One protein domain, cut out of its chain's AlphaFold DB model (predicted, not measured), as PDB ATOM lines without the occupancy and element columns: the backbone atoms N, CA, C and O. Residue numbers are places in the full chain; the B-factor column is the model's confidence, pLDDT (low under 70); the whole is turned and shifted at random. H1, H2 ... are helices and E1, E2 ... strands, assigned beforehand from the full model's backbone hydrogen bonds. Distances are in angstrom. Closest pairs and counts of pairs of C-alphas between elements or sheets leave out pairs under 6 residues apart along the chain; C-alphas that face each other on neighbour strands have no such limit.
ATOM      1  N   ALA A 148     -54.899 -57.678 -13.766       62.94
ATOM      2  CA  ALA A 148     -54.098 -56.453 -13.767       62.94
ATOM      3  C   ALA A 148     -52.818 -56.583 -12.920       62.94
ATOM      4  O   ALA A 148     -51.737 -56.236 -13.410       62.94
ATOM      5  N   SER A 149     -52.924 -57.140 -11.708       65.19
ATOM      6  CA  SER A 149     -51.772 -57.466 -10.858       65.19
ATOM      7  C   SER A 149     -50.884 -58.533 -11.499       65.19
ATOM      8  O   SER A 149     -49.662 -58.394 -11.500       65.19
ATOM      9  N   GLN A 150     -51.479 -59.562 -12.118       64.00
ATOM     10  CA  GLN A 150     -50.717 -60.602 -12.827       64.00
ATOM     11  C   GLN A 150     -49.990 -60.065 -14.069       64.00
ATOM     12  O   GLN A 150     -48.891 -60.510 -14.390       64.00
ATOM     13  N   ARG A 151     -50.568 -59.070 -14.757       69.31
ATOM     14  CA  ARG A 151     -49.965 -58.405 -15.928       69.31
ATOM     15  C   ARG A 151     -48.867 -57.399 -15.574       69.31
ATOM     16  O   ARG A 151     -48.374 -56.708 -16.463       69.31
ATOM     17  N   GLY A 152     -48.479 -57.303 -14.304       59.84
ATOM     18  CA  GLY A 152     -47.301 -56.559 -13.884       59.84
ATOM     19  C   GLY A 152     -47.420 -55.043 -14.011       59.84
ATOM     20  O   GLY A 152     -46.426 -54.366 -14.279       59.84
ATOM     21  N   ARG A 153     -48.620 -54.480 -13.815       75.81
ATOM     22  CA  ARG A 153     -48.789 -53.022 -13.744       75.81
ATOM     23  C   ARG A 153     -48.349 -52.493 -12.376       75.81
ATOM     24  O   ARG A 153     -49.162 -52.112 -11.537       75.81
ATOM     25  N   PHE A 154     -47.038 -52.492 -12.180       82.44
ATOM     26  CA  PHE A 154     -46.368 -51.893 -11.034       82.44
ATOM     27  C   PHE A 154     -45.906 -50.474 -11.364       82.44
ATOM     28  O   PHE A 154     -45.636 -50.143 -12.521       82.44
ATOM     29  N   GLY A 155     -45.776 -49.640 -10.341       84.56
ATOM     30  CA  GLY A 155     -45.179 -48.320 -10.468       84.56
ATOM     31  C   GLY A 155     -44.542 -47.857  -9.168       84.56
ATOM     32  O   GLY A 155     -44.618 -48.531  -8.145       84.56
ATOM     33  N   TRP A 156     -43.914 -46.689  -9.221       86.62
ATOM     34  CA  TRP A 156     -43.309 -46.039  -8.063       86.62
ATOM     35  C   TRP A 156     -44.057 -44.752  -7.754       86.62
ATOM     36  O   TRP A 156     -44.396 -43.990  -8.664       86.62
ATOM     37  N   HIS A 157     -44.322 -44.516  -6.477       89.56
ATOM     38  CA  HIS A 157     -44.875 -43.267  -5.977       89.56
ATOM     39  C   HIS A 157     -43.954 -42.705  -4.896       89.56
ATOM     40  O   HIS A 157     -43.286 -43.466  -4.203       89.56
ATOM     41  N   THR A 158     -43.884 -41.386  -4.759       88.38
ATOM     42  CA  THR A 158     -42.993 -40.749  -3.784       88.38
ATOM     43  C   THR A 158     -43.829 -40.083  -2.707       88.38
ATOM     44  O   THR A 158     -44.525 -39.119  -3.005       88.38
ATOM     45  N   ILE A 159     -43.721 -40.558  -1.467       85.38
ATOM     46  CA  ILE A 159     -44.332 -39.922  -0.293       85.38
ATOM     47  C   ILE A 159     -43.199 -39.365   0.566       85.38
ATOM     48  O   ILE A 159     -42.337 -40.122   1.010       85.38
ATOM     49  N   SER A 160     -43.162 -38.045   0.762       77.12
ATOM     50  CA  SER A 160     -42.212 -37.365   1.665       77.12
ATOM     51  C   SER A 160     -40.745 -37.770   1.461       77.12
ATOM     52  O   SER A 160     -39.993 -37.954   2.413       77.12
ATOM     53  N   ASN A 161     -40.347 -37.904   0.190       82.69
ATOM     54  CA  ASN A 161     -39.021 -38.322  -0.296       82.69
ATOM     55  C   ASN A 161     -38.682 -39.817  -0.182       82.69
ATOM     56  O   ASN A 161     -37.544 -40.201  -0.446       82.69
ATOM     57  N   VAL A 162     -39.648 -40.676   0.146       84.00
ATOM     58  CA  VAL A 162     -39.490 -42.134   0.098       84.00
ATOM     59  C   VAL A 162     -40.225 -42.681  -1.121       84.00
ATOM     60  O   VAL A 162     -41.408 -42.406  -1.323       84.00
ATOM     61  N   HIS A 163     -39.524 -43.467  -1.939       84.00
ATOM     62  CA  HIS A 163     -40.122 -44.154  -3.080       84.00
ATOM     63  C   HIS A 163     -40.792 -45.450  -2.623       84.00
ATOM     64  O   HIS A 163     -40.124 -46.387  -2.190       84.00
ATOM     65  N   ILE A 164     -42.114 -45.498  -2.741       85.12
ATOM     66  CA  ILE A 164     -42.949 -46.633  -2.361       85.12
ATOM     67  C   ILE A 164     -43.469 -47.301  -3.642       85.12
ATOM     68  O   ILE A 164     -44.050 -46.621  -4.500       85.12
ATOM     69  N   PRO A 165     -43.266 -48.616  -3.810       85.00
ATOM     70  CA  PRO A 165     -43.838 -49.345  -4.930       85.00
ATOM     71  C   PRO A 165     -45.360 -49.469  -4.769       85.00
ATOM     72  O   PRO A 165     -45.868 -49.688  -3.667       85.00
ATOM     73  N   TYR A 166     -46.092 -49.363  -5.877       87.38
ATOM     74  CA  TYR A 166     -47.529 -49.612  -5.924       87.38
ATOM     75  C   TYR A 166     -47.908 -50.610  -7.021       87.38
ATOM     76  O   TYR A 166     -47.220 -50.761  -8.032       87.38
ATOM     77  N   MET A 167     -49.046 -51.262  -6.815       85.38
ATOM     78  CA  MET A 167     -49.717 -52.184  -7.723       85.38
ATOM     79  C   MET A 167     -51.016 -51.560  -8.216       85.38
ATOM     80  O   MET A 167     -51.775 -51.016  -7.416       85.38
ATOM     81  N   LEU A 168     -51.286 -51.648  -9.514       82.50
ATOM     82  CA  LEU A 168     -52.575 -51.258 -10.079       82.50
ATOM     83  C   LEU A 168     -53.532 -52.445 -10.070       82.50
ATOM     84  O   LEU A 168     -53.267 -53.454 -10.726       82.50
ATOM     85  N   ARG A 169     -54.669 -52.294  -9.388       81.75
ATOM     86  CA  ARG A 169     -55.785 -53.246  -9.456       81.75
ATOM     87  C   ARG A 169     -56.974 -52.593 -10.137       81.75
ATOM     88  O   ARG A 169     -57.154 -51.381 -10.069       81.75
ATOM     89  N   ASN A 170     -57.769 -53.401 -10.833       76.62
ATOM     90  CA  ASN A 170     -58.975 -52.957 -11.546       76.62
ATOM     91  C   ASN A 170     -58.739 -51.824 -12.572       76.62
ATOM     92  O   ASN A 170     -59.679 -51.157 -12.982       76.62
ATOM     93  N   GLY A 171     -57.492 -51.620 -13.012       71.62
ATOM     94  CA  GLY A 171     -57.121 -50.653 -14.051       71.62
ATOM     95  C   GLY A 171     -56.871 -49.217 -13.578       71.62
ATOM     96  O   GLY A 171     -56.188 -48.488 -14.293       71.62
ATOM     97  N   GLU A 172     -57.335 -48.830 -12.387       81.75
ATOM     98  CA  GLU A 172     -57.282 -47.433 -11.917       81.75
ATOM     99  C   GLU A 172     -56.721 -47.289 -10.496       81.75
ATOM    100  O   GLU A 172     -55.908 -46.396 -10.236       81.75
ATOM    101  N   ASP A 173     -57.088 -48.193  -9.587       86.88
ATOM    102  CA  ASP A 173     -56.742 -48.082  -8.173       86.88
ATOM    103  C   ASP A 173     -55.302 -48.514  -7.900       86.88
ATOM    104  O   ASP A 173     -54.866 -49.611  -8.265       86.88
ATOM    105  N   LYS A 174     -54.565 -47.657  -7.192       89.00
ATOM    106  CA  LYS A 174     -53.182 -47.906  -6.778       89.00
ATOM    107  C   LYS A 174     -53.158 -48.417  -5.347       89.00
ATOM    108  O   LYS A 174     -53.655 -47.748  -4.447       89.00
ATOM    109  N   TYR A 175     -52.518 -49.558  -5.140       86.56
ATOM    110  CA  TYR A 175     -52.336 -50.187  -3.839       86.56
ATOM    111  C   TYR A 175     -50.860 -50.234  -3.486       86.56
ATOM    112  O   TYR A 175     -50.044 -50.593  -4.330       86.56
ATOM    113  N   CYS A 176     -50.502 -49.911  -2.253       85.06
ATOM    114  CA  CYS A 176     -49.124 -49.955  -1.782       85.06
ATOM    115  C   CYS A 176     -49.017 -50.683  -0.442       85.06
ATOM    116  O   CYS A 176     -50.010 -51.044   0.194       85.06
ATOM    117  N   THR A 177     -47.778 -50.910  -0.027       79.06
ATOM    118  CA  THR A 177     -47.435 -51.349   1.324       79.06
ATOM    119  C   THR A 177     -47.015 -50.133   2.135       79.06
ATOM    120  O   THR A 177     -46.281 -49.283   1.627       79.06
ATOM    121  N   TYR A 178     -47.427 -50.064   3.396       69.81
ATOM    122  CA  TYR A 178     -47.018 -48.991   4.296       69.81
ATOM    123  C   TYR A 178     -46.115 -49.541   5.399       69.81
ATOM    124  O   TYR A 178     -46.513 -50.447   6.130       69.81
ATOM    125  N   GLY A 179     -44.907 -48.994   5.535       71.12
ATOM    126  CA  GLY A 179     -43.967 -49.376   6.585       71.12
ATOM    127  C   GLY A 179     -42.522 -49.483   6.108       71.12
ATOM    128  O   GLY A 179     -42.219 -49.353   4.926       71.12
ATOM    129  N   VAL A 180     -41.627 -49.711   7.068       67.44
ATOM    130  CA  VAL A 180     -40.176 -49.835   6.841       67.44
ATOM    131  C   VAL A 180     -39.718 -51.275   6.579       67.44
ATOM    132  O   VAL A 180     -38.573 -51.494   6.196       67.44
ATOM    133  N   ALA A 181     -40.585 -52.258   6.825       69.75
ATOM    134  CA  ALA A 181     -40.245 -53.670   6.706       69.75
ATOM    135  C   ALA A 181     -40.361 -54.163   5.250       69.75
ATOM    136  O   ALA A 181     -41.217 -53.675   4.508       69.75
ATOM    137  N   PRO A 182     -39.537 -55.145   4.837       66.81
ATOM    138  CA  PRO A 182     -39.680 -55.799   3.542       66.81
ATOM    139  C   PRO A 182     -41.032 -56.506   3.412       66.81
ATOM    140  O   PRO A 182     -41.491 -57.143   4.358       66.81
ATOM    141  N   PHE A 183     -41.622 -56.434   2.219       68.50
ATOM    142  CA  PHE A 183     -42.920 -57.029   1.912       68.50
ATOM    143  C   PHE A 183     -42.903 -58.559   2.005       68.50
ATOM    144  O   PHE A 183     -42.046 -59.228   1.419       68.50
ATOM    145  N   THR A 184     -43.907 -59.108   2.682       70.94
ATOM    146  CA  THR A 184     -44.221 -60.534   2.716       70.94
ATOM    147  C   THR A 184     -45.551 -60.816   2.022       70.94
ATOM    148  O   THR A 184     -46.428 -59.965   1.923       70.94
ATOM    149  N   VAL A 185     -45.755 -62.060   1.586       70.94
ATOM    150  CA  VAL A 185     -47.012 -62.500   0.944       70.94
ATOM    151  C   VAL A 185     -48.245 -62.436   1.858       70.94
ATOM    152  O   VAL A 185     -49.359 -62.652   1.388       70.94
ATOM    153  N   GLN A 186     -48.058 -62.188   3.156       74.56
ATOM    154  CA  GLN A 186     -49.138 -62.060   4.135       74.56
ATOM    155  C   GLN A 186     -49.496 -60.603   4.427       74.56
ATOM    156  O   GLN A 186     -50.462 -60.349   5.150       74.56
ATOM    157  N   ASP A 187     -48.726 -59.656   3.890       72.25
ATOM    158  CA  ASP A 187     -48.920 -58.253   4.200       72.25
ATOM    159  C   ASP A 187     -50.151 -57.719   3.477       72.25
ATOM    160  O   ASP A 187     -50.411 -57.984   2.299       72.25
ATOM    161  N   LEU A 188     -50.920 -56.934   4.219       78.75
ATOM    162  CA  LEU A 188     -52.076 -56.251   3.680       78.75
ATOM    163  C   LEU A 188     -51.611 -55.057   2.859       78.75
ATOM    164  O   LEU A 188     -50.738 -54.292   3.267       78.75
ATOM    165  N   VAL A 189     -52.230 -54.902   1.697       83.06
ATOM    166  CA  VAL A 189     -52.032 -53.733   0.850       83.06
ATOM    167  C   VAL A 189     -53.111 -52.707   1.160       83.06
ATOM    168  O   VAL A 189     -54.270 -53.059   1.375       83.06
ATOM    169  N   VAL A 190     -52.725 -51.440   1.172       87.44
ATOM    170  CA  VAL A 190     -53.623 -50.304   1.396       87.44
ATOM    171  C   VAL A 190     -53.761 -49.506   0.111       87.44
ATOM    172  O   VAL A 190     -52.895 -49.580  -0.761       87.44
ATOM    173  N   LEU A 191     -54.838 -48.739  -0.026       91.06
ATOM    174  CA  LEU A 191     -54.938 -47.773  -1.114       91.06
ATOM    175  C   LEU A 191     -53.842 -46.720  -0.944       91.06
ATOM    176  O   LEU A 191     -53.638 -46.184   0.144       91.06
ATOM    177  N   LEU A 192     -53.160 -46.391  -2.038       89.62
ATOM    178  CA  LEU A 192     -52.107 -45.378  -2.044       89.62
ATOM    179  C   LEU A 192     -52.632 -44.029  -1.536       89.62
ATOM    180  O   LEU A 192     -51.955 -43.366  -0.761       89.62
ATOM    181  N   LYS A 193     -53.871 -43.681  -1.899       92.00
ATOM    182  CA  LYS A 193     -54.559 -42.478  -1.418       92.00
ATOM    183  C   LYS A 193     -54.697 -42.456   0.110       92.00
ATOM    184  O   LYS A 193     -54.503 -41.416   0.727       92.00
ATOM    185  N   ASP A 194     -55.007 -43.597   0.723       92.06
ATOM    186  CA  ASP A 194     -55.110 -43.696   2.181       92.06
ATOM    187  C   ASP A 194     -53.734 -43.632   2.845       92.06
ATOM    188  O   ASP A 194     -53.602 -43.062   3.921       92.06
ATOM    189  N   ALA A 195     -52.689 -44.163   2.207       90.88
ATOM    190  CA  ALA A 195     -51.319 -44.039   2.701       90.88
ATOM    191  C   ALA A 195     -50.809 -42.584   2.681       90.88
ATOM    192  O   ALA A 195     -50.170 -42.149   3.640       90.88
ATOM    193  N   GLU A 196     -51.098 -41.837   1.612       90.69
ATOM    194  CA  GLU A 196     -50.799 -40.400   1.503       90.69
ATOM    195  C   GLU A 196     -51.515 -39.610   2.602       90.69
ATOM    196  O   GLU A 196     -50.900 -38.837   3.337       90.69
ATOM    197  N   GLU A 197     -52.811 -39.855   2.761       93.12
ATOM    198  CA  GLU A 197     -53.640 -39.146   3.726       93.12
ATOM    199  C   GLU A 197     -53.286 -39.512   5.176       93.12
ATOM    200  O   GLU A 197     -53.266 -38.646   6.052       93.12
ATOM    201  N   PHE A 198     -52.899 -40.766   5.432       92.50
ATOM    202  CA  PHE A 198     -52.350 -41.184   6.720       92.50
ATOM    203  C   PHE A 198     -51.071 -40.424   7.063       92.50
ATOM    204  O   PHE A 198     -50.904 -39.961   8.192       92.50
ATOM    205  N   GLN A 199     -50.173 -40.268   6.091       90.62
ATOM    206  CA  GLN A 199     -48.934 -39.531   6.287       90.62
ATOM    207  C   GLN A 199     -49.216 -38.048   6.574       90.62
ATOM    208  O   GLN A 199     -48.692 -37.518   7.555       90.62
ATOM    209  N   ALA A 200     -50.121 -37.422   5.819       92.25
ATOM    210  CA  ALA A 200     -50.564 -36.053   6.073       92.25
ATOM    211  C   ALA A 200     -51.222 -35.902   7.458       92.25
ATOM    212  O   ALA A 200     -51.028 -34.903   8.154       92.25
ATOM    213  N   PHE A 201     -51.997 -36.895   7.899       93.81
ATOM    214  CA  PHE A 201     -52.576 -36.930   9.241       93.81
ATOM    215  C   PHE A 201     -51.499 -36.998  10.336       93.81
ATOM    216  O   PHE A 201     -51.578 -36.256  11.318       93.81
TER     217      PHE A 201
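This is residues 148 to 201 of the 429 residues of an uncharacterized protein of Ephemera danica (UniProt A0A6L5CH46). A small, twisted sheet of three strands has one helix, H1, on one of its faces, set beside the strands. Between E3 and H1 the chain makes a long loop, of which residues 180 to 186 stick out. The 54 printed residues hold E1, E2, E3 and H1 in that order, a mixed class of helices and strands, and the sheet, E1 - E2 - E3, is antiparallel. The whole is compact, with a radius of gyration of the C-alphas of 11.0 A and spans of 31 by 23 by 17 A.

Look first at E1, residues 154 to 159, and E2, residues 162 to 169, an antiparallel hairpin at 139 degrees, where N 157 and O 164 are 2.9 A apart, within hydrogen-bond range. E3, residues 173 to 176, makes a second hairpin with E2, antiparallel at 136 degrees, with N 167 and O 175 at 2.8 A. The three form a meander, each strand the antiparallel neighbour of the one before; the sheet is only just strongly twisted, up to 4.1 A off its best plane. Residues 175 to 176 of E3 also pair, antiparallel, with residues 190 to 191. H1, residues 192 to 201, is on the sheet at a height of 8.0 A, making two layers, a helix on one face of a sheet, yet over none of the strands. Its closest C-alphas to E3 are those of Leu 192 and Tyr 175, 5.1 A apart. In H1 every O i to N i+4 pair is within hydrogen-bond range.

Find C-alpha 154 at (-46.368, -51.893, -11.034), where E1 begins its 16.2 A. E2 covers 21.9 A, E3 10.1 A and H1 14.1 A, ending at C-alpha 201, (-52.576, -36.930, 9.241).

The C-alphas of Arg 151 and Phe 201, the two farthest apart, are 33.2 A apart. The printed part has no cut, and the link from E3 to H1, 15 residues, is long. Look for pLDDT under 70 at residues 148 to 152, 178 and 180 to 183.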